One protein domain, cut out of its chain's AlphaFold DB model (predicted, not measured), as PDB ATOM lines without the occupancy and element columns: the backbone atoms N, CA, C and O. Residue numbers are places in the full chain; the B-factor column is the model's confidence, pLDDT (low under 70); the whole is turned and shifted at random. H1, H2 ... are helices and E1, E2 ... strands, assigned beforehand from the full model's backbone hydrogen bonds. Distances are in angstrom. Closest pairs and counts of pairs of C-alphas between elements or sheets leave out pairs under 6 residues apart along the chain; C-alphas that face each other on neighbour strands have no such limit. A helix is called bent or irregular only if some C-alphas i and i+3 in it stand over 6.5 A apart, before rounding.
ATOM      1  N   LEU A 184     525.358 530.093 381.374       96.56
ATOM      2  CA  LEU A 184     524.664 531.214 382.011       96.56
ATOM      3  C   LEU A 184     524.473 530.896 383.492       96.56
ATOM      4  O   LEU A 184     523.911 529.864 383.845       96.56
ATOM      5  N   ASP A 185     524.954 531.779 384.353       97.56
ATOM      6  CA  ASP A 185     524.923 531.634 385.801       97.56
ATOM      7  C   ASP A 185     523.991 532.691 386.396       97.56
ATOM      8  O   ASP A 185     524.199 533.893 386.213       97.56
ATOM      9  N   VAL A 186     522.974 532.259 387.140       98.25
ATOM     10  CA  VAL A 186     522.086 533.161 387.880       98.25
ATOM     11  C   VAL A 186     522.579 533.314 389.306       98.25
ATOM     12  O   VAL A 186     522.725 532.336 390.036       98.25
ATOM     13  N   TYR A 187     522.734 534.556 389.744       98.56
ATOM     14  CA  TYR A 187     523.050 534.924 391.118       98.56
ATOM     15  C   TYR A 187     521.832 535.567 391.770       98.56
ATOM     16  O   TYR A 187     521.101 536.331 391.135       98.56
ATOM     17  N   THR A 188     521.583 535.244 393.038       98.50
ATOM     18  CA  THR A 188     520.485 535.833 393.812       98.50
ATOM     19  C   THR A 188     520.904 535.992 395.265       98.50
ATOM     20  O   THR A 188     521.303 535.015 395.890       98.50
ATOM     21  N   GLY A 189     520.776 537.198 395.815       98.25
ATOM     22  CA  GLY A 189     521.212 537.496 397.178       98.25
ATOM     23  C   GLY A 189     520.379 538.589 397.848       98.25
ATOM     24  O   GLY A 189     520.016 539.567 397.185       98.25
ATOM     25  N   PRO A 190     520.039 538.460 399.145       98.31
ATOM     26  CA  PRO A 190     519.405 539.543 399.883       98.31
ATOM     27  C   PRO A 190     520.389 540.698 400.093       98.31
ATOM     28  O   PRO A 190     521.571 540.482 400.364       98.31
ATOM     29  N   VAL A 191     519.877 541.923 399.995       98.50
ATOM     30  CA  VAL A 191     520.575 543.168 400.312       98.50
ATOM     31  C   VAL A 191     519.887 543.809 401.516       98.50
ATOM     32  O   VAL A 191     518.741 544.265 401.437       98.50
ATOM     33  N   ASP A 192     520.606 543.840 402.633       98.38
ATOM     34  CA  ASP A 192     520.145 544.369 403.911       98.38
ATOM     35  C   ASP A 192     520.683 545.784 404.128       98.38
ATOM     36  O   ASP A 192     521.891 545.991 404.243       98.38
ATOM     37  N   PHE A 193     519.790 546.772 404.210       98.31
ATOM     38  CA  PHE A 193     520.180 548.170 404.395       98.31
ATOM     39  C   PHE A 193     520.369 548.522 405.873       98.31
ATOM     40  O   PHE A 193     519.582 548.141 406.746       98.31
ATOM     41  N   VAL A 194     521.389 549.330 406.169       97.69
ATOM     42  CA  VAL A 194     521.672 549.808 407.528       97.69
ATOM     43  C   VAL A 194     520.468 550.581 408.066       97.69
ATOM     44  O   VAL A 194     520.017 551.558 407.470       97.69
ATOM     45  N   GLY A 195     519.966 550.150 409.226       96.31
ATOM     46  CA  GLY A 195     518.808 550.752 409.893       96.31
ATOM     47  C   GLY A 195     517.448 550.206 409.442       96.31
ATOM     48  O   GLY A 195     516.442 550.498 410.095       96.31
ATOM     49  N   VAL A 196     517.400 549.367 408.405       96.62
ATOM     50  CA  VAL A 196     516.176 548.732 407.906       96.62
ATOM     51  C   VAL A 196     516.054 547.326 408.499       96.62
ATOM     52  O   VAL A 196     516.959 546.506 408.407       96.62
ATOM     53  N   LYS A 197     514.938 547.052 409.186       93.12
ATOM     54  CA  LYS A 197     514.768 545.819 409.987       93.12
ATOM     55  C   LYS A 197     514.010 544.692 409.289       93.12
ATOM     56  O   LYS A 197     513.963 543.593 409.830       93.12
ATOM     57  N   ARG A 198     513.313 544.984 408.193       92.62
ATOM     58  CA  ARG A 198     512.428 544.032 407.517       92.62
ATOM     59  C   ARG A 198     512.241 544.406 406.058       92.62
ATOM     60  O   ARG A 198     512.376 545.576 405.701       92.62
ATOM     61  N   VAL A 199     511.825 543.427 405.271       96.12
ATOM     62  CA  VAL A 199     511.244 543.659 403.953       96.12
ATOM     63  C   VAL A 199     509.810 544.162 404.154       96.12
ATOM     64  O   VAL A 199     509.073 543.699 405.029       96.12
ATOM     65  N   GLY A 200     509.397 545.167 403.391       95.00
ATOM     66  CA  GLY A 200     508.071 545.762 403.522       95.00
ATOM     67  C   GLY A 200     507.635 546.481 402.258       95.00
ATOM     68  O   GLY A 200     508.450 546.799 401.401       95.00
ATOM     69  N   ALA A 201     506.334 546.747 402.139       93.94
ATOM     70  CA  ALA A 201     505.849 547.604 401.065       93.94
ATOM     71  C   ALA A 201     506.527 548.977 401.165       93.94
ATOM     72  O   ALA A 201     506.512 549.600 402.230       93.94
ATOM     73  N   ALA A 202     507.103 549.423 400.058       93.50
ATOM     74  CA  ALA A 202     507.813 550.684 399.955       93.50
ATOM     75  C   ALA A 202     507.410 551.414 398.661       93.50
ATOM     76  O   ALA A 202     506.900 550.764 397.741       93.50
ATOM     77  N   PRO A 203     507.597 552.747 398.581       93.00
ATOM     78  CA  PRO A 203     507.401 553.497 397.338       93.00
ATOM     79  C   PRO A 203     508.259 552.923 396.209       93.00
ATOM     80  O   PRO A 203     509.234 552.230 396.474       93.00
ATOM     81  N   SER A 204     507.959 553.218 394.952       90.44
ATOM     82  CA  SER A 204     508.879 552.877 393.858       90.44
ATOM     83  C   SER A 204     510.222 553.610 394.001       90.44
ATOM     84  O   SER A 204     510.340 554.628 394.697       90.44
ATOM     85  N   VAL A 205     511.254 553.117 393.319       91.62
ATOM     86  CA  VAL A 205     512.580 553.762 393.282       91.62
ATOM     87  C   VAL A 205     512.495 555.170 392.703       91.62
ATOM     88  O   VAL A 205     513.068 556.097 393.268       91.62
ATOM     89  N   VAL A 206     511.723 555.351 391.628       91.62
ATOM     90  CA  VAL A 206     511.499 556.659 390.991       91.62
ATOM     91  C   VAL A 206     510.814 557.634 391.948       91.62
ATOM     92  O   VAL A 206     511.245 558.779 392.076       91.62
ATOM     93  N   GLU A 207     509.763 557.200 392.650       93.25
ATOM     94  CA  GLU A 207     509.095 558.037 393.658       93.25
ATOM     95  C   GLU A 207     510.054 558.429 394.784       93.25
ATOM     96  O   GLU A 207     510.086 559.594 395.179       93.25
ATOM     97  N   THR A 208     510.862 557.482 395.262       95.88
ATOM     98  CA  THR A 208     511.857 557.728 396.313       95.88
ATOM     99  C   THR A 208     512.913 558.734 395.849       95.88
ATOM    100  O   THR A 208     513.179 559.715 396.540       95.88
ATOM    101  N   TYR A 209     513.458 558.565 394.642       95.94
ATOM    102  CA  TYR A 209     514.428 559.492 394.056       95.94
ATOM    103  C   TYR A 209     513.854 560.913 393.927       95.94
ATOM    104  O   TYR A 209     514.491 561.883 394.339       95.94
ATOM    105  N   LYS A 210     512.611 561.050 393.444       95.31
ATOM    106  CA  LYS A 210     511.916 562.346 393.350       95.31
ATOM    107  C   LYS A 210     511.713 563.004 394.716       95.31
ATOM    108  O   LYS A 210     511.848 564.221 394.824       95.31
ATOM    109  N   GLN A 211     511.421 562.227 395.759       97.12
ATOM    110  CA  GLN A 211     511.325 562.747 397.127       97.12
ATOM    111  C   GLN A 211     512.678 563.259 397.635       97.12
ATOM    112  O   GLN A 211     512.731 564.344 398.212       97.12
ATOM    113  N   MET A 212     513.771 562.541 397.365       97.75
ATOM    114  CA  MET A 212     515.126 562.979 397.729       97.75
ATOM    115  C   MET A 212     515.538 564.269 397.003       97.75
ATOM    116  O   MET A 212     516.151 565.147 397.614       97.75
ATOM    117  N   LEU A 213     515.160 564.428 395.727       96.50
ATOM    118  CA  LEU A 213     515.341 565.681 394.980       96.50
ATOM    119  C   LEU A 213     514.568 566.840 395.624       96.50
ATOM    120  O   LEU A 213     515.130 567.902 395.877       96.50
ATOM    121  N   GLN A 214     513.288 566.629 395.947       97.00
ATOM    122  CA  GLN A 214     512.447 567.640 396.601       97.00
ATOM    123  C   GLN A 214     512.952 568.014 398.002       97.00
ATOM    124  O   GLN A 214     512.808 569.162 398.423       97.00
ATOM    125  N   GLY A 215     513.550 567.057 398.715       97.00
ATOM    126  CA  GLY A 215     514.176 567.261 400.022       97.00
ATOM    127  C   GLY A 215     515.540 567.959 399.970       97.00
ATOM    128  O   GLY A 215     516.043 568.366 401.015       97.00
ATOM    129  N   GLY A 216     516.134 568.124 398.783       96.25
ATOM    130  CA  GLY A 216     517.472 568.697 398.608       96.25
ATOM    131  C   GLY A 216     518.617 567.756 398.998       96.25
ATOM    132  O   GLY A 216     519.747 568.211 399.159       96.25
ATOM    133  N   GLU A 217     518.344 566.457 399.157       96.25
ATOM    134  CA  GLU A 217     519.367 565.431 399.413       96.25
ATOM    135  C   GLU A 217     520.157 565.093 398.144       96.25
ATOM    136  O   GLU A 217     521.332 564.729 398.210       96.25
ATOM    137  N   LEU A 218     519.510 565.235 396.986       95.19
ATOM    138  CA  LEU A 218     520.080 565.024 395.661       95.19
ATOM    139  C   LEU A 218     519.878 566.271 394.795       95.19
ATOM    140  O   LEU A 218     518.992 567.086 395.043       95.19
ATOM    141  N   THR A 219     520.713 566.414 393.766       91.50
ATOM    142  CA  THR A 219     520.591 567.483 392.763       91.50
ATOM    143  C   THR A 219     519.907 566.937 391.515       91.50
ATOM    144  O   THR A 219     520.229 565.834 391.079       91.50
ATOM    145  N   GLU A 220     518.968 567.701 390.956       87.12
ATOM    146  CA  GLU A 220     518.279 567.349 389.711       87.12
ATOM    147  C   GLU A 220     519.253 567.458 388.532       87.12
ATOM    148  O   GLU A 220     519.941 568.470 388.399       87.12
ATOM    149  N   GLU A 221     519.330 566.397 387.721       81.38
ATOM    150  CA  GLU A 221     520.125 566.312 386.483       81.38
ATOM    151  C   GLU A 221     521.515 566.976 386.569       81.38
ATOM    152  O   GLU A 221     521.818 567.937 385.846       81.38
ATOM    153  N   PRO A 222     522.395 566.492 387.463       85.38
ATOM    154  CA  PRO A 222     523.715 567.067 387.595       85.38
ATOM    155  C   PRO A 222     524.482 566.927 386.269       85.38
ATOM    156  O   PRO A 222     524.464 565.886 385.613       85.38
ATOM    157  N   GLN A 223     525.194 567.991 385.881       90.06
ATOM    158  CA  GLN A 223     526.066 567.976 384.696       90.06
ATOM    159  C   GLN A 223     527.216 566.957 384.837       90.06
ATOM    160  O   GLN A 223     527.794 566.524 383.842       90.06
ATOM    161  N   GLU A 224     527.531 566.572 386.076       94.44
ATOM    162  CA  GLU A 224     528.620 565.683 386.469       94.44
ATOM    163  C   GLU A 224     528.137 564.671 387.513       94.44
ATOM    164  O   GLU A 224     527.419 565.031 388.446       94.44
ATOM    165  N   GLY A 225     528.597 563.426 387.418       96.12
ATOM    166  CA  GLY A 225     528.282 562.367 388.374       96.12
ATOM    167  C   GLY A 225     527.038 561.542 388.022       96.12
ATOM    168  O   GLY A 225     526.545 561.608 386.891       96.12
ATOM    169  N   PRO A 226     526.577 560.695 388.962       97.12
ATOM    170  CA  PRO A 226     525.482 559.762 388.737       97.12
ATOM    171  C   PRO A 226     524.117 560.443 388.894       97.12
ATOM    172  O   PRO A 226     523.906 561.240 389.809       97.12
ATOM    173  N   ALA A 227     523.164 560.073 388.043       97.44
ATOM    174  CA  ALA A 227     521.771 560.500 388.124       97.44
ATOM    175  C   ALA A 227     520.822 559.388 387.665       97.44
ATOM    176  O   ALA A 227     521.213 558.519 386.881       97.44
ATOM    177  N   LEU A 228     519.582 559.421 388.156       96.56
ATOM    178  CA  LEU A 228     518.517 558.517 387.728       96.56
ATOM    179  C   LEU A 228     517.637 559.224 386.697       96.56
ATOM    180  O   LEU A 228     517.236 560.367 386.902       96.56
ATOM    181  N   TYR A 229     517.317 558.518 385.616       95.62
ATOM    182  CA  TYR A 229     516.459 559.004 384.541       95.62
ATOM    183  C   TYR A 229     515.243 558.093 384.370       95.62
ATOM    184  O   TYR A 229     515.388 556.878 384.223       95.62
ATOM    185  N   ASP A 230     514.051 558.695 384.323       92.25
ATOM    186  CA  ASP A 230     512.804 557.981 384.020       92.25
ATOM    187  C   ASP A 230     512.775 557.549 382.546       92.25
ATOM    188  O   ASP A 230     512.444 556.414 382.219       92.25
ATOM    189  N   VAL A 231     513.147 558.458 381.642       95.94
ATOM    190  CA  VAL A 231     513.105 558.276 380.186       95.94
ATOM    191  C   VAL A 231     514.344 558.923 379.576       95.94
ATOM    192  O   VAL A 231     514.668 560.064 379.900       95.94
ATOM    193  N   ILE A 232     515.019 558.218 378.668       97.25
ATOM    194  CA  ILE A 232     516.170 558.733 377.919       97.25
ATOM    195  C   ILE A 232     515.858 558.638 376.425       97.25
ATOM    196  O   ILE A 232     515.497 557.578 375.922       97.25
ATOM    197  N   THR A 233     515.982 559.753 375.704       97.56
ATOM    198  CA  THR A 233     515.669 559.844 374.267       97.56
ATOM    199  C   THR A 233     516.720 560.667 373.517       97.56
ATOM    200  O   THR A 233     517.630 561.246 374.113       97.56
ATOM    201  N   GLY A 234     516.604 560.723 372.188       97.50
ATOM    202  CA  GLY A 234     517.419 561.601 371.351       97.50
ATOM    203  C   GLY A 234     518.912 561.268 371.392       97.50
ATOM    204  O   GLY A 234     519.304 560.105 371.345       97.50
ATOM    205  N   ALA A 235     519.752 562.306 371.457       97.69
ATOM    206  CA  ALA A 235     521.206 562.165 371.352       97.69
ATOM    207  C   ALA A 235     521.824 561.334 372.489       97.69
ATOM    208  O   ALA A 235     522.777 560.595 372.247       97.69
ATOM    209  N   ASP A 236     521.278 561.421 373.704       97.50
ATOM    210  CA  ASP A 236     521.764 560.629 374.836       97.50
ATOM    211  C   ASP A 236     521.431 559.142 374.670       97.50
ATOM    212  O   ASP A 236     522.282 558.301 374.950       97.50
ATOM    213  N   ALA A 237     520.243 558.803 374.154       98.31
ATOM    214  CA  ALA A 237     519.871 557.412 373.886       98.31
ATOM    215  C   ALA A 237     520.766 556.781 372.807       98.31
ATOM    216  O   ALA A 237     521.280 555.678 372.990       98.31
ATOM    217  N   GLU A 238     521.035 557.512 371.722       98.38
ATOM    218  CA  GLU A 238     521.977 557.071 370.684       98.38
ATOM    219  C   GLU A 238     523.404 556.941 371.226       98.38
ATOM    220  O   GLU A 238     524.121 555.995 370.889       98.38
ATOM    221  N   ARG A 239     523.832 557.859 372.101       97.88
ATOM    222  CA  ARG A 239     525.147 557.760 372.740       97.88
ATOM    223  C   ARG A 239     525.242 556.533 373.642       97.88
ATOM    224  O   ARG A 239     526.273 555.863 373.641       97.88
ATOM    225  N   LEU A 240     524.191 556.243 374.400       98.25
ATOM    226  CA  LEU A 240     524.118 555.065 375.253       98.25
ATOM    227  C   LEU A 240     524.151 553.772 374.446       98.25
ATOM    228  O   LEU A 240     524.873 552.865 374.845       98.25
ATOM    229  N   TRP A 241     523.473 553.713 373.296       98.25
ATOM    230  CA  TRP A 241     523.575 552.566 372.388       98.25
ATOM    231  C   TRP A 241     525.023 552.317 371.956       98.25
ATOM    232  O   TRP A 241     525.519 551.205 372.078       98.25
ATOM    233  N   GLN A 242     525.753 553.364 371.558       97.44
ATOM    234  CA  GLN A 242     527.166 553.237 371.167       97.44
ATOM    235  C   GLN A 242     528.072 552.735 372.298       97.44
ATOM    236  O   GLN A 242     529.096 552.109 372.037       97.44
ATOM    237  N   ILE A 243     527.742 553.064 373.551       97.19
ATOM    238  CA  ILE A 243     528.456 552.555 374.729       97.19
ATOM    239  C   ILE A 243     528.060 551.098 375.006       97.19
ATOM    240  O   ILE A 243     528.909 550.315 375.422       97.19
ATOM    241  N   TYR A 244     526.789 550.756 374.786       97.44
ATOM    242  CA  TYR A 244     526.184 549.464 375.089       97.44
ATOM    243  C   TYR A 244     526.564 548.363 374.092       97.44
ATOM    244  O   TYR A 244     527.021 547.309 374.516       97.44
ATOM    245  N   GLU A 245     526.420 548.608 372.792       96.12
ATOM    246  CA  GLU A 245     526.540 547.603 371.725       96.12
ATOM    247  C   GLU A 245     527.888 546.869 371.770       96.12
ATOM    248  O   GLU A 245     527.942 545.658 371.954       96.12
ATOM    249  N   SER A 246     529.005 547.604 371.713       94.19
ATOM    250  CA  SER A 246     530.319 546.974 371.529       94.19
ATOM    251  C   SER A 246     530.744 546.018 372.659       94.19
ATOM    252  O   SER A 246     531.272 544.947 372.350       94.19
ATOM    253  N   PRO A 247     530.581 546.341 373.958       93.12
ATOM    254  CA  PRO A 247     530.912 545.399 375.028       93.12
ATOM    255  C   PRO A 247     530.065 544.122 375.003       93.12
ATOM    256  O   PRO A 247     530.593 543.045 375.267       93.12
ATOM    257  N   PHE A 248     528.781 544.239 374.674       93.69
ATOM    258  CA  PHE A 248     527.830 543.129 374.637       93.69
ATOM    259  C   PHE A 248     527.995 542.260 373.375       93.69
ATOM    260  O   PHE A 248     527.977 541.030 373.464       93.69
ATOM    261  N   ASP A 249     528.351 542.860 372.238       93.12
ATOM    262  CA  ASP A 249     528.811 542.132 371.049       93.12
ATOM    263  C   ASP A 249     530.046 541.281 371.360       93.12
ATOM    264  O   ASP A 249     530.079 540.094 371.041       93.12
ATOM    265  N   LYS A 250     531.037 541.851 372.061       92.38
ATOM    266  CA  LYS A 250     532.249 541.120 372.476       92.38
ATOM    267  C   LYS A 250     531.932 539.958 373.415       92.38
ATOM    268  O   LYS A 250     532.563 538.913 373.306       92.38
ATOM    269  N   LEU A 251     530.975 540.123 374.332       90.88
ATOM    270  CA  LEU A 251     530.505 539.025 375.188       90.88
ATOM    271  C   LEU A 251     529.777 537.943 374.378       90.88
ATOM    272  O   LEU A 251     529.860 536.764 374.706       90.88
ATOM    273  N   SER A 252     529.106 538.329 373.294       93.25
ATOM    274  CA  SER A 252     528.434 537.399 372.387       93.25
ATOM    275  C   SER A 252     529.414 536.597 371.523       93.25
ATOM    276  O   SER A 252     529.049 535.531 371.039       93.25
ATOM    277  N   GLU A 253     530.663 537.044 371.334       91.81
ATOM    278  CA  GLU A 253     531.671 536.325 370.531       91.81
ATOM    279  C   GLU A 253     532.051 534.941 371.096       91.81
ATOM    280  O   GLU A 253     532.595 534.119 370.354       91.81
ATOM    281  N   SER A 254     531.779 534.673 372.377       89.44
ATOM    282  CA  SER A 254     532.125 533.419 373.065       89.44
ATOM    283  C   SER A 254     530.930 532.606 373.567       89.44
ATOM    284  O   SER A 254     531.123 531.491 374.063       89.44
ATOM    285  N   ASN A 255     529.705 533.118 373.425       94.06
ATOM    286  CA  ASN A 255     528.507 532.501 373.985       94.06
ATOM    287  C   ASN A 255     527.456 532.201 372.891       94.06
ATOM    288  O   ASN A 255     527.196 533.058 372.043       94.06
ATOM    289  N   PRO A 256     526.823 531.007 372.894       95.44
ATOM    290  CA  PRO A 256     525.748 530.656 371.965       95.44
ATOM    291  C   PRO A 256     524.548 531.602 372.014       95.44
ATOM    292  O   PRO A 256     523.815 531.682 371.032       95.44
ATOM    293  N   ILE A 257     524.346 532.306 373.126       95.25
ATOM    294  CA  ILE A 257     523.296 533.303 373.322       95.25
ATOM    295  C   ILE A 257     523.878 534.699 373.124       95.25
ATOM    296  O   ILE A 257     524.948 535.020 373.649       95.25
ATOM    297  N   LYS A 258     523.145 535.550 372.404       94.50
ATOM    298  CA  LYS A 258     523.450 536.976 372.295       94.50
ATOM    299  C   LYS A 258     523.357 537.610 373.677       94.50
ATOM    300  O   LYS A 258     522.295 537.670 374.288       94.50
ATOM    301  N   GLN A 259     524.495 538.073 374.162       92.50
ATOM    302  CA  GLN A 259     524.618 538.765 375.430       92.50
ATOM    303  C   GLN A 259     524.244 540.219 375.181       92.50
ATOM    304  O   GLN A 259     525.115 540.997 374.826       92.50
ATOM    305  N   GLY A 260     522.966 540.577 375.298       92.75
ATOM    306  CA  GLY A 260     522.495 541.961 375.196       92.75
ATOM    307  C   GLY A 260     521.235 542.145 374.351       92.75
ATOM    308  O   GLY A 260     520.757 541.224 373.695       92.75
ATOM    309  N   PHE A 261     520.694 543.360 374.391       93.75
ATOM    310  CA  PHE A 261     519.515 543.772 373.633       93.75
ATOM    311  C   PHE A 261     519.879 544.153 372.196       93.75
ATOM    312  O   PHE A 261     520.942 544.731 371.947       93.75
ATOM    313  N   SER A 262     518.958 543.921 371.261       93.62
ATOM    314  CA  SER A 262     518.975 544.621 369.974       93.62
ATOM    315  C   SER A 262     518.844 546.133 370.177       93.62
ATOM    316  O   SER A 262     518.455 546.613 371.248       93.62
ATOM    317  N   LYS A 263     519.149 546.914 369.136       96.19
ATOM    318  CA  LYS A 263     519.033 548.372 369.211       96.19
ATOM    319  C   LYS A 263     517.603 548.797 369.538       96.19
ATOM    320  O   LYS A 263     517.400 549.680 370.367       96.19
ATOM    321  N   GLU A 264     516.625 548.180 368.889       96.38
ATOM    322  CA  GLU A 264     515.206 548.464 369.070       96.38
ATOM    323  C   GLU A 264     514.776 548.185 370.516       96.38
ATOM    324  O   GLU A 264     514.289 549.096 371.186       96.38
ATOM    325  N   GLU A 265     515.063 546.988 371.035       94.62
ATOM    326  CA  GLU A 265     514.761 546.603 372.423       94.62
ATOM    327  C   GLU A 265     515.464 547.516 373.437       94.62
ATOM    328  O   GLU A 265     514.865 547.951 374.422       94.62
ATOM    329  N   PHE A 266     516.730 547.865 373.193       96.56
ATOM    330  CA  PHE A 266     517.479 548.768 374.062       96.56
ATOM    331  C   PHE A 266     516.841 550.161 374.117       96.56
ATOM    332  O   PHE A 266     516.683 550.737 375.196       96.56
ATOM    333  N   LEU A 267     516.447 550.715 372.968       97.62
ATOM    334  CA  LEU A 267     515.785 552.018 372.903       97.62
ATOM    335  C   LEU A 267     514.388 551.990 373.536       97.62
ATOM    336  O   LEU A 267     513.999 552.981 374.161       97.62
ATOM    337  N   GLU A 268     513.656 550.884 373.420       96.38
ATOM    338  CA  GLU A 268     512.388 550.673 374.130       96.38
ATOM    339  C   GLU A 268     512.601 550.670 375.646       96.38
ATOM    340  O   GLU A 268     511.906 551.388 376.369       96.38
ATOM    341  N   ILE A 269     513.626 549.967 376.132       96.12
ATOM    342  CA  ILE A 269     514.013 549.967 377.548       96.12
ATOM    343  C   ILE A 269     514.359 551.380 378.024       96.12
ATOM    344  O   ILE A 269     513.898 551.805 379.087       96.12
ATOM    345  N   LEU A 270     515.129 552.147 377.246       97.56
ATOM    346  CA  LEU A 270     515.465 553.534 377.581       97.56
ATOM    347  C   LEU A 270     514.230 554.447 377.664       97.56
ATOM    348  O   LEU A 270     514.234 555.413 378.434       97.56
ATOM    349  N   GLN A 271     513.164 554.127 376.935       97.44
ATOM    350  CA  GLN A 271     511.907 554.875 376.938       97.44
ATOM    351  C   GLN A 271     510.908 554.412 378.001       97.44
ATOM    352  O   GLN A 271     509.960 555.141 378.288       97.44
ATOM    353  N   ASP A 272     511.117 553.248 378.615       96.19
ATOM    354  CA  ASP A 272     510.164 552.675 379.563       96.19
ATOM    355  C   ASP A 272     510.328 553.252 380.985       96.19
ATOM    356  O   ASP A 272     511.316 552.937 381.653       96.19
ATOM    357  N   PRO A 273     509.370 554.042 381.507       94.19
ATOM    358  CA  PRO A 273     509.472 554.632 382.843       94.19
ATOM    359  C   PRO A 273     509.448 553.609 383.993       94.19
ATOM    360  O   PRO A 273     509.743 553.978 385.128       94.19
ATOM    361  N   ALA A 274     509.089 552.347 383.735       91.69
ATOM    362  CA  ALA A 274     509.152 551.267 384.719       91.69
ATOM    363  C   ALA A 274     510.557 550.658 384.857       91.69
ATOM    364  O   ALA A 274     510.807 549.906 385.798       91.69
ATOM    365  N   VAL A 275     511.478 550.974 383.941       94.81
ATOM    366  CA  VAL A 275     512.879 550.556 384.021       94.81
ATOM    367  C   VAL A 275     513.714 551.691 384.597       94.81
ATOM    368  O   VAL A 275     513.628 552.830 384.136       94.81
ATOM    369  N   PHE A 276     514.563 551.386 385.578       93.56
ATOM    370  CA  PHE A 276     515.447 552.368 386.196       93.56
ATOM    371  C   PHE A 276     516.757 552.460 385.428       93.56
ATOM    372  O   PHE A 276     517.473 551.467 385.272       93.56
ATOM    373  N   LYS A 277     517.083 553.674 384.977       97.25
ATOM    374  CA  LYS A 277     518.341 553.973 384.293       97.25
ATOM    375  C   LYS A 277     519.163 554.898 385.162       97.25
ATOM    376  O   LYS A 277     518.776 556.038 385.411       97.25
ATOM    377  N   LEU A 278     520.311 554.409 385.597       97.69
ATOM    378  CA  LEU A 278     521.318 555.211 386.271       97.69
ATOM    379  C   LEU A 278     522.399 555.548 385.249       97.69
ATOM    380  O   LEU A 278     522.994 554.647 384.657       97.69
ATOM    381  N   VAL A 279     522.662 556.834 385.042       98.00
ATOM    382  CA  VAL A 279     523.686 557.315 384.108       98.00
ATOM    383  C   VAL A 279     524.708 558.149 384.864       98.00
ATOM    384  O   VAL A 279     524.341 559.036 385.630       98.00
ATOM    385  N   ASN A 280     525.994 557.872 384.647       97.81
ATOM    386  CA  ASN A 280     527.086 558.699 385.158       97.81
ATOM    387  C   ASN A 280     527.622 559.611 384.050       97.81
ATOM    388  O   ASN A 280     527.879 559.139 382.937       97.81
ATOM    389  N   ARG A 281     527.842 560.892 384.365       97.69
ATOM    390  CA  ARG A 281     528.509 561.857 383.481       97.69
ATOM    391  C   ARG A 281     529.865 562.298 384.022       97.69
ATOM    392  O   ARG A 281     530.052 562.398 385.232       97.69
ATOM    393  N   VAL A 282     530.801 562.543 383.112       96.19
ATOM    394  CA  VAL A 282     532.134 563.092 383.384       96.19
ATOM    395  C   VAL A 282     532.481 564.077 382.275       96.19
ATOM    396  O   VAL A 282     532.448 563.712 381.100       96.19
ATOM    397  N   GLU A 283     532.803 565.315 382.629       95.00
ATOM    398  CA  GLU A 283     533.011 566.420 381.682       95.00
ATOM    399  C   GLU A 283     531.834 566.556 380.697       95.00
ATOM    400  O   GLU A 283     532.016 566.680 379.480       95.00
ATOM    401  N   ASN A 284     530.610 566.470 381.227       94.06
ATOM    402  CA  ASN A 284     529.340 566.455 380.493       94.06
ATOM    403  C   ASN A 284     529.190 565.317 379.452       94.06
ATOM    404  O   ASN A 284     528.310 565.351 378.589       94.06
ATOM    405  N   LYS A 285     530.030 564.277 379.506       96.25
ATOM    406  CA  LYS A 285     529.925 563.084 378.649       96.25
ATOM    407  C   LYS A 285     529.405 561.905 379.444       96.25
ATOM    408  O   LYS A 285     529.832 561.685 380.573       96.25
ATOM    409  N   ILE A 286     528.519 561.117 378.842       97.44
ATOM    410  CA  ILE A 286     528.053 559.874 379.454       97.44
ATOM    411  C   ILE A 286     529.214 558.882 379.522       97.44
ATOM    412  O   ILE A 286     529.770 558.522 378.485       97.44
ATOM    413  N   SER A 287     529.556 558.441 380.731       97.31
ATOM    414  CA  SER A 287     530.622 557.467 380.968       97.31
ATOM    415  C   SER A 287     530.083 556.061 381.200       97.31
ATOM    416  O   SER A 287     530.730 555.089 380.820       97.31
ATOM    417  N   THR A 288     528.936 555.932 381.871       97.56
ATOM    418  CA  THR A 288     528.445 554.643 382.374       97.56
ATOM    419  C   THR A 288     526.924 554.631 382.426       97.56
ATOM    420  O   THR A 288     526.316 555.637 382.788       97.56
ATOM    421  N   LEU A 289     526.334 553.481 382.111       98.00
ATOM    422  CA  LEU A 289     524.917 553.170 382.259       98.00
ATOM    423  C   LEU A 289     524.752 551.930 383.132       98.00
ATOM    424  O   LEU A 289     525.490 550.958 382.985       98.00
ATOM    425  N   MET A 290     523.746 551.955 383.994       97.56
ATOM    426  CA  MET A 290     523.241 550.802 384.722       97.56
ATOM    427  C   MET A 290     521.727 550.717 384.543       97.56
ATOM    428  O   MET A 290     521.032 551.727 384.675       97.56
ATOM    429  N   ILE A 291     521.240 549.509 384.265       97.50
ATOM    430  CA  ILE A 291     519.819 549.200 384.089       97.50
ATOM    431  C   ILE A 291     519.374 548.314 385.253       97.50
ATOM    432  O   ILE A 291     520.033 547.323 385.568       97.50
ATOM    433  N   ILE A 292     518.262 548.672 385.893       95.81
ATOM    434  CA  ILE A 292     517.619 547.875 386.946       95.81
ATOM    435  C   ILE A 292     516.126 547.777 386.639       95.81
ATOM    436  O   ILE A 292     515.504 548.758 386.231       95.81
ATOM    437  N   VAL A 293     515.549 546.601 386.858       95.25
ATOM    438  CA  VAL A 293     514.145 546.299 386.580       95.25
ATOM    439  C   VAL A 293     513.510 545.639 387.808       95.25
ATOM    440  O   VAL A 293     514.129 544.796 388.447       95.25
ATOM    441  N   GLU A 294     512.270 545.998 388.140       93.00
ATOM    442  CA  GLU A 294     511.479 545.354 389.212       93.00
ATOM    443  C   GLU A 294     510.430 544.362 388.674       93.00
ATOM    444  O   GLU A 294     509.737 543.700 389.449       93.00
ATOM    445  N   ASP A 295     510.291 544.271 387.348       92.75
ATOM    446  CA  ASP A 295     509.250 543.504 386.665       92.75
ATOM    447  C   ASP A 295     509.837 542.348 385.843       92.75
ATOM    448  O   ASP A 295     510.601 542.547 384.898       92.75
ATOM    449  N   PHE A 296     509.437 541.123 386.179       94.12
ATOM    450  CA  PHE A 296     509.863 539.918 385.468       94.12
ATOM    451  C   PHE A 296     509.394 539.878 384.011       94.12
ATOM    452  O   PHE A 296     510.044 539.220 383.202       94.12
ATOM    453  N   ASP A 297     508.330 540.595 383.646       91.94
ATOM    454  CA  ASP A 297     507.855 540.634 382.257       91.94
ATOM    455  C   ASP A 297     508.864 541.332 381.325       91.94
ATOM    456  O   ASP A 297     508.862 541.100 380.118       91.94
ATOM    457  N   LYS A 298     509.778 542.142 381.878       91.38
ATOM    458  CA  LYS A 298     510.882 542.780 381.138       91.38
ATOM    459  C   LYS A 298     512.137 541.921 381.043       91.38
ATOM    460  O   LYS A 298     513.022 542.233 380.257       91.38
ATOM    461  N   CYS A 299     512.227 540.872 381.857       94.00
ATOM    462  CA  CYS A 299     513.333 539.920 381.851       94.00
ATOM    463  C   CYS A 299     512.753 538.501 381.778       94.00
ATOM    464  O   CYS A 299     512.838 537.746 382.751       94.00
ATOM    465  N   PRO A 300     512.098 538.141 380.657       91.75
ATOM    466  CA  PRO A 300     511.244 536.958 380.586       91.75
ATOM    467  C   PRO A 300     512.010 535.637 380.724       91.75
ATOM    468  O   PRO A 300     511.390 534.617 381.025       91.75
ATOM    469  N   TRP A 301     513.339 535.653 380.570       93.31
ATOM    470  CA  TRP A 301     514.210 534.510 380.852       93.31
ATOM    471  C   TRP A 301     514.262 534.155 382.346       93.31
ATOM    472  O   TRP A 301     514.564 533.017 382.694       93.31
ATOM    473  N   PHE A 302     513.890 535.068 383.249       95.88
ATOM    474  CA  PHE A 302     513.681 534.741 384.655       95.88
ATOM    475  C   PHE A 302     512.282 534.169 384.911       95.88
ATOM    476  O   PHE A 302     511.257 534.546 384.326       95.88
ATOM    477  N   LYS A 303     512.206 533.254 385.873       95.19
ATOM    478  CA  LYS A 303     510.978 532.562 386.244       95.19
ATOM    479  C   LYS A 303     510.340 533.180 387.483       95.19
ATOM    480  O   LYS A 303     510.552 532.724 388.603       95.19
ATOM    481  N   ALA A 304     509.446 534.151 387.294       95.44
ATOM    482  CA  ALA A 304     508.723 534.827 388.381       95.44
ATOM    483  C   ALA A 304     508.123 533.878 389.447       95.44
ATOM    484  O   ALA A 304     508.115 534.190 390.638       95.44
ATOM    485  N   LYS A 305     507.634 532.693 389.045       94.38
ATOM    486  CA  LYS A 305     507.090 531.689 389.979       94.38
ATOM    487  C   LYS A 305     508.122 531.151 390.968       94.38
ATOM    488  O   LYS A 305     507.758 530.952 392.125       94.38
ATOM    489  N   TYR A 306     509.364 530.948 390.532       96.25
ATOM    490  CA  TYR A 306     510.459 530.527 391.404       96.25
ATOM    491  C   TYR A 306     510.675 531.563 392.507       96.25
ATOM    492  O   TYR A 306     510.618 531.232 393.689       96.25
ATOM    493  N   TYR A 307     510.788 532.841 392.138       97.75
ATOM    494  CA  TYR A 307     510.985 533.918 393.108       97.75
ATOM    495  C   TYR A 307     509.782 534.107 394.033       97.75
ATOM    496  O   TYR A 307     509.944 534.330 395.230       97.75
ATOM    497  N   LYS A 308     508.561 533.942 393.518       96.88
ATOM    498  CA  LYS A 308     507.351 533.953 394.345       96.88
ATOM    499  C   LYS A 308     507.343 532.839 395.393       96.88
ATOM    500  O   LYS A 308     506.826 533.056 396.488       96.88
ATOM    501  N   HIS A 309     507.853 531.655 395.056       96.25
ATOM    502  CA  HIS A 309     507.901 530.513 395.965       96.25
ATOM    503  C   HIS A 309     509.038 530.649 396.984       96.25
ATOM    504  O   HIS A 309     508.783 530.643 398.187       96.25
ATOM    505  N   ASN A 310     510.264 530.840 396.497       97.19
ATOM    506  CA  ASN A 310     511.489 530.811 397.295       97.19
ATOM    507  C   ASN A 310     511.758 532.130 398.043       97.19
ATOM    508  O   ASN A 310     512.364 532.125 399.109       97.19
ATOM    509  N   PHE A 311     511.232 533.256 397.546       97.38
ATOM    510  CA  PHE A 311     511.439 534.598 398.105       97.38
ATOM    511  C   PHE A 311     510.120 535.366 398.252       97.38
ATOM    512  O   PHE A 311     510.011 536.548 397.917       97.38
ATOM    513  N   SER A 312     509.091 534.683 398.761       97.38
ATOM    514  CA  SER A 312     507.721 535.207 398.827       97.38
ATOM    515  C   SER A 312     507.595 536.567 399.527       97.38
ATOM    516  O   SER A 312     506.792 537.394 399.096       97.38
ATOM    517  N   GLU A 313     508.394 536.833 400.568       97.56
ATOM    518  CA  GLU A 313     508.401 538.119 401.273       97.56
ATOM    519  C   GLU A 313     508.787 539.271 400.332       97.56
ATOM    520  O   GLU A 313     508.039 540.243 400.213       97.56
ATOM    521  N   TYR A 314     509.888 539.120 399.591       97.69
ATOM    522  CA  TYR A 314     510.368 540.091 398.602       97.69
ATOM    523  C   TYR A 314     509.417 540.213 397.411       97.69
ATOM    524  O   TYR A 314     509.084 541.321 396.992       97.69
ATOM    525  N   PHE A 315     508.919 539.086 396.897       97.19
ATOM    526  CA  PHE A 315     508.010 539.073 395.750       97.19
ATOM    527  C   PHE A 315     506.695 539.802 396.059       97.19
ATOM    528  O   PHE A 315     506.268 540.683 395.316       97.19
ATOM    529  N   ASN A 316     506.055 539.479 397.189       96.06
ATOM    530  CA  ASN A 316     504.755 540.050 397.561       96.06
ATOM    531  C   ASN A 316     504.827 541.546 397.893       96.06
ATOM    532  O   ASN A 316     503.816 542.242 397.819       96.06
ATOM    533  N   THR A 317     506.008 542.037 398.268       95.88
ATOM    534  CA  THR A 317     506.250 543.446 398.601       95.88
ATOM    535  C   THR A 317     506.883 544.237 397.454       95.88
ATOM    536  O   THR A 317     507.128 545.428 397.628       95.88
ATOM    537  N   LYS A 318     507.088 543.611 396.282       95.25
ATOM    538  CA  LYS A 318     507.759 544.205 395.109       95.25
ATOM    539  C   LYS A 318     509.152 544.745 395.455       95.25
ATOM    540  O   LYS A 318     509.477 545.899 395.206       95.25
ATOM    541  N   ASN A 319     509.952 543.904 396.100       96.69
ATOM    542  CA  ASN A 319     511.311 544.200 396.556       96.69
ATOM    543  C   ASN A 319     512.341 543.285 395.888       96.69
ATOM    544  O   ASN A 319     513.285 542.845 396.538       96.69
ATOM    545  N   ILE A 320     512.137 542.951 394.615       97.31
ATOM    546  CA  ILE A 320     513.093 542.172 393.827       97.31
ATOM    547  C   ILE A 320     513.672 543.087 392.759       97.31
ATOM    548  O   ILE A 320     512.923 543.705 392.010       97.31
ATOM    549  N   LEU A 321     514.996 543.160 392.718       96.38
ATOM    550  CA  LEU A 321     515.760 543.936 391.761       96.38
ATOM    551  C   LEU A 321     516.426 542.981 390.796       96.38
ATOM    552  O   LEU A 321     517.285 542.192 391.185       96.38
ATOM    553  N   ILE A 322     516.034 543.074 389.539       97.50
ATOM    554  CA  ILE A 322     516.673 542.379 388.438       97.50
ATOM    555  C   ILE A 322     517.684 543.352 387.841       97.50
ATOM    556  O   ILE A 322     517.351 544.507 387.567       97.50
ATOM    557  N   PHE A 323     518.921 542.908 387.663       95.38
ATOM    558  CA  PHE A 323     520.005 543.715 387.111       95.38
ATOM    559  C   PHE A 323     520.442 543.134 385.756       95.38
ATOM    560  O   PHE A 323     521.272 542.226 385.724       95.38
ATOM    561  N   PRO A 324     519.876 543.622 384.630       93.88
ATOM    562  CA  PRO A 324     520.219 543.116 383.300       93.88
ATOM    563  C   PRO A 324     521.603 543.546 382.816       93.88
ATOM    564  O   PRO A 324     522.177 542.896 381.950       93.88
ATOM    565  N   GLY A 325     522.145 544.661 383.320       93.94
ATOM    566  CA  GLY A 325     523.462 545.085 382.872       93.94
ATOM    567  C   GLY A 325     523.975 546.409 383.420       93.94
ATOM    568  O   GLY A 325     523.232 547.319 383.798       93.94
ATOM    569  N   ILE A 326     525.300 546.510 383.378       95.25
ATOM    570  CA  ILE A 326     526.073 547.729 383.582       95.25
ATOM    571  C   ILE A 326     527.132 547.818 382.493       95.25
ATOM    572  O   ILE A 326     527.807 546.838 382.184       95.25
ATOM    573  N   VAL A 327     527.304 548.999 381.916       95.62
ATOM    574  CA  VAL A 327     528.263 549.210 380.837       95.62
ATOM    575  C   VAL A 327     528.956 550.552 380.991       95.62
ATOM    576  O   VAL A 327     528.343 551.544 381.378       95.62
ATOM    577  N   SER A 328     530.260 550.577 380.714       95.88
ATOM    578  CA  SER A 328     531.065 551.799 380.686       95.88
ATOM    579  C   SER A 328     531.658 552.016 379.305       95.88
ATOM    580  O   SER A 328     532.105 551.062 378.664       95.88
ATOM    581  N   ASP A 329     531.722 553.282 378.907       96.38
ATOM    582  CA  ASP A 329     532.450 553.754 377.737       96.38
ATOM    583  C   ASP A 329     533.884 553.216 377.772       96.38
ATOM    584  O   ASP A 329     534.608 553.400 378.756       96.38
ATOM    585  N   GLU A 330     534.298 552.538 376.700       94.38
ATOM    586  CA  GLU A 330     535.614 551.903 376.619       94.38
ATOM    587  C   GLU A 330     536.756 552.903 376.826       94.38
ATOM    588  O   GLU A 330     537.759 552.565 377.457       94.38
ATOM    589  N   SER A 331     536.583 554.145 376.361       94.56
ATOM    590  CA  SER A 331     537.573 555.218 376.498       94.56
ATOM    591  C   SER A 331     537.696 555.765 377.923       94.56
ATOM    592  O   SER A 331     538.659 556.467 378.228       94.56
ATOM    593  N   MET A 332     536.745 555.426 378.797       93.19
ATOM    594  CA  MET A 332     536.666 555.886 380.186       93.19
ATOM    595  C   MET A 332     536.797 554.733 381.195       93.19
ATOM    596  O   MET A 332     536.576 554.916 382.394       93.19
ATOM    597  N   ARG A 333     537.155 553.525 380.742       88.50
ATOM    598  CA  ARG A 333     537.382 552.374 381.631       88.50
ATOM    599  C   ARG A 333     538.556 552.612 382.583       88.50
ATOM    600  O   ARG A 333     539.468 553.385 382.310       88.50
ATOM    601  N   GLY A 334     538.529 551.911 383.715       85.81
ATOM    602  CA  GLY A 334     539.508 552.065 384.798       85.81
ATOM    603  C   GLY A 334     539.156 553.167 385.803       85.81
ATOM    604  O   GLY A 334     539.757 553.217 386.873       85.81
ATOM    605  N   GLY A 335     538.159 554.005 385.507       85.44
ATOM    606  CA  GLY A 335     537.517 554.863 386.499       85.44
ATOM    607  C   GLY A 335     536.535 554.087 387.386       85.44
ATOM    608  O   GLY A 335     535.944 553.096 386.963       85.44
ATOM    609  N   ALA A 336     536.307 554.571 388.607       90.62
ATOM    610  CA  ALA A 336     535.326 554.021 389.552       90.62
ATOM    611  C   ALA A 336     533.865 554.427 389.227       90.62
ATOM    612  O   ALA A 336     533.027 554.535 390.118       90.62
ATOM    613  N   TYR A 337     533.541 554.695 387.958       94.44
ATOM    614  CA  TYR A 337     532.256 555.286 387.558       94.44
ATOM    615  C   TYR A 337     531.058 554.357 387.786       94.44
ATOM    616  O   TYR A 337     529.983 554.819 388.164       94.44
ATOM    617  N   SER A 338     531.245 553.044 387.628       93.62
ATOM    618  CA  SER A 338     530.238 552.041 387.991       93.62
ATOM    619  C   SER A 338     529.913 552.060 389.484       93.62
ATOM    620  O   SER A 338     528.745 551.947 389.852       93.62
ATOM    621  N   LEU A 339     530.923 552.266 390.335       94.38
ATOM    622  CA  LEU A 339     530.741 552.353 391.784       94.38
ATOM    623  C   LEU A 339     529.927 553.589 392.173       94.38
ATOM    624  O   LEU A 339     529.108 553.498 393.079       94.38
ATOM    625  N   ASN A 340     530.069 554.709 391.455       95.12
ATOM    626  CA  ASN A 340     529.231 555.894 391.677       95.12
ATOM    627  C   ASN A 340     527.745 555.611 391.398       95.12
ATOM    628  O   ASN A 340     526.880 556.095 392.125       95.12
ATOM    629  N   LEU A 341     527.439 554.827 390.356       96.19
ATOM    630  CA  LEU A 341     526.057 554.429 390.070       96.19
ATOM    631  C   LEU A 341     525.518 553.461 391.119       96.19
ATOM    632  O   LEU A 341     524.381 553.626 391.559       96.19
ATOM    633  N   MET A 342     526.330 552.487 391.544       95.81
ATOM    634  CA  MET A 342     525.962 551.560 392.620       95.81
ATOM    635  C   MET A 342     525.703 552.317 393.929       95.81
ATOM    636  O   MET A 342     524.682 552.079 394.563       95.81
ATOM    637  N   ASP A 343     526.559 553.274 394.297       95.94
ATOM    638  CA  ASP A 343     526.385 554.129 395.478       95.94
ATOM    639  C   ASP A 343     525.086 554.945 395.416       95.94
ATOM    640  O   ASP A 343     524.309 554.932 396.373       95.94
ATOM    641  N   LEU A 344     524.789 555.596 394.281       96.94
ATOM    642  CA  LEU A 344     523.512 556.297 394.108       96.94
ATOM    643  C   LEU A 344     522.325 555.334 394.237       96.94
ATOM    644  O   LEU A 344     521.381 555.632 394.968       96.94
ATOM    645  N   GLY A 345     522.379 554.174 393.576       96.25
ATOM    646  CA  GLY A 345     521.349 553.144 393.696       96.25
ATOM    647  C   GLY A 345     521.124 552.735 395.153       96.25
ATOM    648  O   GLY A 345     519.990 552.756 395.629       96.25
ATOM    649  N   MET A 346     522.195 552.443 395.896       96.69
ATOM    650  CA  MET A 346     522.119 552.050 397.306       96.69
ATOM    651  C   MET A 346     521.539 553.153 398.195       96.69
ATOM    652  O   MET A 346     520.722 552.850 399.063       96.69
ATOM    653  N   LYS A 347     521.881 554.425 397.964       97.25
ATOM    654  CA  LYS A 347     521.276 555.563 398.683       97.25
ATOM    655  C   LYS A 347     519.769 555.635 398.466       97.25
ATOM    656  O   LYS A 347     519.023 555.776 399.433       97.25
ATOM    657  N   VAL A 348     519.319 555.493 397.218       96.56
ATOM    658  CA  VAL A 348     517.886 555.526 396.891       96.56
ATOM    659  C   VAL A 348     517.157 554.341 397.532       96.56
ATOM    660  O   VAL A 348     516.114 554.533 398.153       96.56
ATOM    661  N   TYR A 349     517.706 553.126 397.468       95.06
ATOM    662  CA  TYR A 349     517.072 551.962 398.102       95.06
ATOM    663  C   TYR A 349     517.089 552.008 399.631       95.06
ATOM    664  O   TYR A 349     516.116 551.595 400.263       95.06
ATOM    665  N   GLN A 350     518.136 552.561 400.244       96.25
ATOM    666  CA  GLN A 350     518.141 552.790 401.684       96.25
ATOM    667  C   GLN A 350     517.030 553.768 402.084       96.25
ATOM    668  O   GLN A 350     516.272 553.484 403.012       96.25
ATOM    669  N   ALA A 351     516.896 554.888 401.364       96.81
ATOM    670  CA  ALA A 351     515.852 555.885 401.605       96.81
ATOM    671  C   ALA A 351     514.437 555.315 401.405       96.81
ATOM    672  O   ALA A 351     513.503 555.696 402.112       96.81
ATOM    673  N   ARG A 352     514.291 554.340 400.501       95.62
ATOM    674  CA  ARG A 352     513.045 553.601 400.257       95.62
ATOM    675  C   ARG A 352     512.599 552.782 401.478       95.62
ATOM    676  O   ARG A 352     511.412 552.499 401.624       95.62
ATOM    677  N   GLY A 353     513.520 552.440 402.383       96.50
ATOM    678  CA  GLY A 353     513.197 551.894 403.704       96.50
ATOM    679  C   GLY A 353     512.763 550.426 403.711       96.50
ATOM    680  O   GLY A 353     512.044 550.012 404.623       96.50
ATOM    681  N   SER A 354     513.189 549.637 402.721       97.56
ATOM    682  CA  SER A 354     512.972 548.186 402.669       97.56
ATOM    683  C   SER A 354     514.223 547.462 402.179       97.56
ATOM    684  O   SER A 354     514.879 547.926 401.251       97.56
ATOM    685  N   ASN A 355     514.501 546.295 402.764       98.00
ATOM    686  CA  ASN A 355     515.482 545.359 402.212       98.00
ATOM    687  C   ASN A 355     514.973 544.807 400.877       98.00
ATOM    688  O   ASN A 355     513.758 544.782 400.625       98.00
ATOM    689  N   VAL A 356     515.900 544.387 400.022       98.00
ATOM    690  CA  VAL A 356     515.604 543.926 398.660       98.00
ATOM    691  C   VAL A 356     516.308 542.612 398.363       98.00
ATOM    692  O   VAL A 356     517.298 542.269 398.999       98.00
ATOM    693  N   LEU A 357     515.791 541.874 397.392       98.44
ATOM    694  CA  LEU A 357     516.453 540.724 396.799       98.44
ATOM    695  C   LEU A 357     517.069 541.175 395.480       98.44
ATOM    696  O   LEU A 357     516.346 541.648 394.609       98.44
ATOM    697  N   LEU A 358     518.376 541.028 395.322       98.25
ATOM    698  CA  LEU A 358     519.061 541.294 394.063       98.25
ATOM    699  C   LEU A 358     519.191 539.993 393.273       98.25
ATOM    700  O   LEU A 358     519.572 538.972 393.841       98.25
ATOM    701  N   THR A 359     518.911 540.027 391.973       98.56
ATOM    702  CA  THR A 359     519.150 538.907 391.062       98.56
ATOM    703  C   THR A 359     519.682 539.377 389.710       98.56
ATOM    704  O   THR A 359     519.313 540.446 389.219       98.56
ATOM    705  N   PHE A 360     520.585 538.599 389.122       98.00
ATOM    706  CA  PHE A 360     521.159 538.858 387.804       98.00
ATOM    707  C   PHE A 360     521.707 537.575 387.187       98.00
ATOM    708  O   PHE A 360     521.993 536.606 387.889       98.00
ATOM    709  N   GLU A 361     521.845 537.588 385.867       97.31
ATOM    710  CA  GLU A 361     522.412 536.501 385.075       97.31
ATOM    711  C   GLU A 361     523.760 536.946 384.503       97.31
ATOM    712  O   GLU A 361     523.960 538.119 384.183       97.31
ATOM    713  N   CYS A 362     524.711 536.024 384.421       96.31
ATOM    714  CA  CYS A 362     526.042 536.255 383.883       96.31
ATOM    715  C   CYS A 362     526.417 535.133 382.915       96.31
ATOM    716  O   CYS A 362     526.310 533.961 383.257       96.31
ATOM    717  N   ALA A 363     526.945 535.485 381.744       94.94
ATOM    718  CA  ALA A 363     527.708 534.557 380.915       94.94
ATOM    719  C   ALA A 363     529.071 534.218 381.538       94.94
ATOM    720  O   ALA A 363     529.529 534.880 382.479       94.94
ATOM    721  N   GLU A 364     529.762 533.236 380.958       93.38
ATOM    722  CA  GLU A 364     531.006 532.657 381.467       93.38
ATOM    723  C   GLU A 364     532.097 533.694 381.766       93.38
ATOM    724  O   GLU A 364     532.794 533.584 382.775       93.38
ATOM    725  N   VAL A 365     532.225 534.735 380.936       92.44
ATOM    726  CA  VAL A 365     533.204 535.813 381.148       92.44
ATOM    727  C   VAL A 365     532.774 536.733 382.294       92.44
ATOM    728  O   VAL A 365     533.592 537.093 383.137       92.44
ATOM    729  N   SER A 366     531.496 537.116 382.349       93.06
ATOM    730  CA  SER A 366     530.951 537.997 383.394       93.06
ATOM    731  C   SER A 366     530.912 537.357 384.778       93.06
ATOM    732  O   SER A 366     531.144 538.055 385.767       93.06
ATOM    733  N   THR A 367     530.706 536.042 384.857       95.00
ATOM    734  CA  THR A 367     530.728 535.275 386.110       95.00
ATOM    735  C   THR A 367     532.037 535.464 386.883       95.00
ATOM    736  O   THR A 367     532.039 535.469 388.112       95.00
ATOM    737  N   GLU A 368     533.158 535.678 386.192       94.31
ATOM    738  CA  GLU A 368     534.470 535.817 386.833       94.31
ATOM    739  C   GLU A 368     534.647 537.126 387.614       94.31
ATOM    740  O   GLU A 368     535.546 537.209 388.451       94.31
ATOM    741  N   TYR A 369     533.830 538.154 387.352       94.12
ATOM    742  CA  TYR A 369     534.046 539.475 387.951       94.12
ATOM    743  C   TYR A 369     532.784 540.210 388.414       94.12
ATOM    744  O   TYR A 369     532.879 540.960 389.384       94.12
ATOM    745  N   ILE A 370     531.618 540.029 387.781       95.06
ATOM    746  CA  ILE A 370     530.395 540.771 388.140       95.06
ATOM    747  C   ILE A 370     529.923 540.449 389.566       95.06
ATOM    748  O   ILE A 370     529.756 541.407 390.325       95.06
ATOM    749  N   PRO A 371     529.774 539.177 389.995       97.00
ATOM    750  CA  PRO A 371     529.343 538.879 391.363       97.00
ATOM    751  C   PRO A 371     530.281 539.480 392.414       97.00
ATOM    752  O   PRO A 371     529.824 540.125 393.355       97.00
ATOM    753  N   GLY A 372     531.598 539.359 392.207       96.38
ATOM    754  CA  GLY A 372     532.604 539.936 393.102       96.38
ATOM    755  C   GLY A 372     532.600 541.468 393.115       96.38
ATOM    756  O   GLY A 372     532.791 542.071 394.169       96.38
ATOM    757  N   LEU A 373     532.351 542.115 391.971       94.25
ATOM    758  CA  LEU A 373     532.210 543.570 391.886       94.25
ATOM    759  C   LEU A 373     530.968 544.059 392.642       94.25
ATOM    760  O   LEU A 373     531.059 545.047 393.366       94.25
ATOM    761  N   VAL A 374     529.831 543.382 392.468       96.06
ATOM    762  CA  VAL A 374     528.569 543.701 393.154       96.06
ATOM    763  C   VAL A 374     528.722 543.513 394.661       96.06
ATOM    764  O   VAL A 374     528.399 544.429 395.418       96.06
ATOM    765  N   ASP A 375     529.271 542.374 395.089       97.62
ATOM    766  CA  ASP A 375     529.566 542.095 396.494       97.62
ATOM    767  C   ASP A 375     530.450 543.190 397.101       97.62
ATOM    768  O   ASP A 375     530.071 543.837 398.081       97.62
ATOM    769  N   PHE A 376     531.582 543.481 396.451       96.31
ATOM    770  CA  PHE A 376     532.509 544.515 396.893       96.31
ATOM    771  C   PHE A 376     531.830 545.883 396.996       96.31
ATOM    772  O   PHE A 376     531.962 546.552 398.022       96.31
ATOM    773  N   ALA A 377     531.103 546.309 395.963       95.75
ATOM    774  CA  ALA A 377     530.496 547.633 395.917       95.75
ATOM    775  C   ALA A 377     529.438 547.830 397.007       95.75
ATOM    776  O   ALA A 377     529.442 548.861 397.680       95.75
ATOM    777  N   ILE A 378     528.561 546.843 397.218       97.31
ATOM    778  CA  ILE A 378     527.507 546.932 398.233       97.31
ATOM    779  C   ILE A 378     528.127 546.865 399.630       97.31
ATOM    780  O   ILE A 378     527.915 547.781 400.427       97.31
ATOM    781  N   ASN A 379     528.954 545.854 399.911       97.88
ATOM    782  CA  ASN A 379     529.514 545.627 401.247       97.88
ATOM    783  C   ASN A 379     530.498 546.725 401.693       97.88
ATOM    784  O   ASN A 379     530.682 546.929 402.894       97.88
ATOM    785  N   ASN A 380     531.107 547.466 400.760       96.44
ATOM    786  CA  ASN A 380     531.996 548.596 401.071       96.44
ATOM    787  C   ASN A 380     531.310 549.971 400.974       96.44
ATOM    788  O   ASN A 380     531.957 550.984 401.239       96.44
ATOM    789  N   SER A 381     530.015 550.034 400.645       96.31
ATOM    790  CA  SER A 381     529.265 551.301 400.584       96.31
ATOM    791  C   SER A 381     529.045 551.944 401.960       96.31
ATOM    792  O   SER A 381     528.857 553.154 402.067       96.31
ATOM    793  N   GLY A 382     529.027 551.134 403.026       96.94
ATOM    794  CA  GLY A 382     528.598 551.556 404.363       96.94
ATOM    795  C   GLY A 382     527.081 551.755 404.509       96.94
ATOM    796  O   GLY A 382     526.629 552.141 405.588       96.94
ATOM    797  N   LEU A 383     526.297 551.492 403.457       97.81
ATOM    798  CA  LEU A 383     524.839 551.673 403.427       97.81
ATOM    799  C   LEU A 383     524.074 550.351 403.515       97.81
ATOM    800  O   LEU A 383     522.938 550.336 403.992       97.81
ATOM    801  N   ALA A 384     524.683 549.253 403.071       98.06
ATOM    802  CA  ALA A 384     524.060 547.939 403.019       98.06
ATOM    803  C   ALA A 384     525.087 546.804 403.114       98.06
ATOM    804  O   ALA A 384     526.292 547.032 403.000       98.06
ATOM    805  N   SER A 385     524.587 545.585 403.284       98.19
ATOM    806  CA  SER A 385     525.330 544.343 403.073       98.19
ATOM    807  C   SER A 385     524.581 543.422 402.121       98.19
ATOM    808  O   SER A 385     523.356 543.355 402.178       98.19
ATOM    809  N   VAL A 386     525.308 542.685 401.288       98.38
ATOM    810  CA  VAL A 386     524.779 541.617 400.433       98.38
ATOM    811  C   VAL A 386     525.433 540.287 400.794       98.38
ATOM    812  O   VAL A 386     526.564 540.253 401.277       98.38
ATOM    813  N   SER A 387     524.708 539.190 400.593       98.19
ATOM    814  CA  SER A 387     525.208 537.825 400.791       98.19
ATOM    815  C   SER A 387     524.623 536.873 399.748       98.19
ATOM    816  O   SER A 387     523.641 537.217 399.089       98.19
ATOM    817  N   GLY A 388     525.204 535.679 399.595       97.06
ATOM    818  CA  GLY A 388     524.678 534.647 398.693       97.06
ATOM    819  C   GLY A 388     525.053 534.844 397.224       97.06
ATOM    820  O   GLY A 388     524.457 534.216 396.354       97.06
ATOM    821  N   LEU A 389     526.026 535.715 396.934       98.00
ATOM    822  CA  LEU A 389     526.554 535.933 395.582       98.00
ATOM    823  C   LEU A 389     527.841 535.136 395.311       98.00
ATOM    824  O   LEU A 389     528.421 535.247 394.234       98.00
ATOM    825  N   GLU A 390     528.310 534.335 396.271       97.00
ATOM    826  CA  GLU A 390     529.561 533.579 396.166       97.00
ATOM    827  C   GLU A 390     529.455 532.390 395.204       97.00
ATOM    828  O   GLU A 390     530.475 531.916 394.702       97.00
ATOM    829  N   GLN A 391     528.241 531.887 394.970       97.25
ATOM    830  CA  GLN A 391     527.929 530.793 394.052       97.25
ATOM    831  C   GLN A 391     526.627 531.103 393.307       97.25
ATOM    832  O   GLN A 391     525.739 531.734 393.886       97.25
ATOM    833  N   PRO A 392     526.490 530.664 392.046       97.94
ATOM    834  CA  PRO A 392     525.222 530.789 391.350       97.94
ATOM    835  C   PRO A 392     524.154 529.902 392.001       97.94
ATOM    836  O   PRO A 392     524.437 528.805 392.479       97.94
ATOM    837  N   VAL A 393     522.911 530.381 391.997       97.50
ATOM    838  CA  VAL A 393     521.719 529.618 392.407       97.50
ATOM    839  C   VAL A 393     521.164 528.752 391.272       97.50
ATOM    840  O   VAL A 393     520.255 527.960 391.492       97.50
ATOM    841  N   SER A 394     521.670 528.941 390.050       97.31
ATOM    842  CA  SER A 394     521.378 528.120 388.877       97.31
ATOM    843  C   SER A 394     522.469 528.318 387.835       97.31
ATOM    844  O   SER A 394     522.898 529.450 387.614       97.31
ATOM    845  N   THR A 395     522.855 527.239 387.162       97.19
ATOM    846  CA  THR A 395     523.759 527.269 386.010       97.19
ATOM    847  C   THR A 395     523.089 526.560 384.845       97.19
ATOM    848  O   THR A 395     522.582 525.449 385.000       97.19
ATOM    849  N   VAL A 396     523.111 527.196 383.680       96.12
ATOM    850  CA  VAL A 396     522.708 526.618 382.400       96.12
ATOM    851  C   VAL A 396     523.946 526.385 381.561       96.12
ATOM    852  O   VAL A 396     524.737 527.300 381.358       96.12
TER     853      VAL A 396
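AT A GLANCE: This is residues 184 to 396 of the 404 residues of an uncharacterized protein of Candidatus Saccharibacteria bacterium (UniProt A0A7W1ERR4). A twisted sheet of eight strands curls round helix H6, and H8 packs on one face of the sheet, near E7, E1 and E6, touching H6 at a steep tilt. The long helix H2 crosses the opposite face from H8, over E4 and E5, with H3 touching it; H1 packs on E2 at one edge, and the short H4 and H5 form a corner near the start of E5. The printed part has 213 residues with eight named helices and eight named strands, in the order E1 H1 E2 H2 H3 E3 E4 H4 H5 E5 H6 E6 H7 H8 E7 E8. The sheet is branched at E1 and mixed, with E5 and E6 parallel and the other neighbour pairs antiparallel; the class is mixed, helices and strands. The whole is compact and rounded, with a radius of gyration of the C-alphas of 16.4 A and spans of 45 by 41 by 30 A.

IN THESE COORDINATES: E1, residues 184 to 193, is the longest strand, 28.4 A from C-alpha 184 at (524.664, 531.214, 382.011) to C-alpha 193 at (520.180, 548.170, 404.395). E6 is residues 356 to 363, 23.4 A. E5, residues 320 to 328, 24.3 A, bends by 50 degrees at residue 324. E4, residues 285 to 293, 24.4 A, bends by 51 degrees at residue 288. E3 is residues 275 to 282, 23.0 A. E2 is residues 225 to 229, E7 residues 384 to 386, and E8 residues 394 to 396, ending at C-alpha 396 at (522.708, 526.618, 382.400). H2, residues 234 to 252, spans 26.6 A; it has a kink of 30 degrees near residue 246 and is only just irregular, with C-alphas 243 and 246 6.7 A apart. H6 is residues 337 to 352, 23.1 A. H1 is residues 205 to 214, H3 residues 263 to 271, H4 residues 304 to 310, H5 residues 312 to 316, H7 residues 364 to 367 and H8 residues 370 to 379.

HOW THE PARTS SIT: E6 lies on one side of E1, with N 187 and O 360 at 2.9 A; E7 and E8 lie on the other side, with N 192 and O 385 at 2.8 A and N 186 and O 394 at 2.8 A. E5 and E6 are parallel, N 321 to O 357 being 2.8 A, and E5, H6 and E6 form a strand-helix-strand unit, two parallel neighbour strands joined through a helix, with a right-handed crossover. E4 and E5 are antiparallel, N 291 to O 325 being 3.0 A. E3 and E4 form a hairpin, with N 278 and O 290 at 2.9 A, and E2 is an edge strand beside E3, with N 227 and O 279 at 2.9 A. The sheet curls round H6; the closest C-alphas of E2 and H6, Pro 226 and Leu 341, are 5.5 A apart. With residues 339 to 346, H6 touches H8 at a steep tilt of 53 degrees, the same way; the closest C-alphas, Leu 339 and Ala 377, are 6.3 A apart. With residues 348 to 352, H6 touches H1, about perpendicular at 87 degrees; the closest C-alphas, Thr 208 and Arg 352, are 5.8 A apart. H2 runs across the strands at a height over the sheet of 8.2 A, and with residues 237 to 245 it touches H3 at a steep tilt of 50 degrees, opposite ways; the closest C-alphas, Ala 237 and Leu 267, are 6.8 A apart. H4 and H5 only just touch, only at the corner, with 3 pairs of C-alphas within 8 A, the closest being Lys 308 and Phe 315 at 5.4 A. H5 only grazes the sheet with residues 313 to 315, and H7 with residues 364 to 367. Every O i to N i+4 pair is within hydrogen-bond range in H1, H3, H4, H5, H6 and H8; in H2 it is 12 of 15, and H7 is too short for such a pair.

THE WHOLE: The two C-alphas farthest apart, those of Gly 215 and Pro 256, are 47.6 A apart, while the first and last printed C-alphas, Leu 184 and Val 396, are 5.0 A apart. The printed part has no cut. The link from E1 to H1, 11 residues, is long. The mean pLDDT of the printed part is 95.5, and no printed residue is under 70.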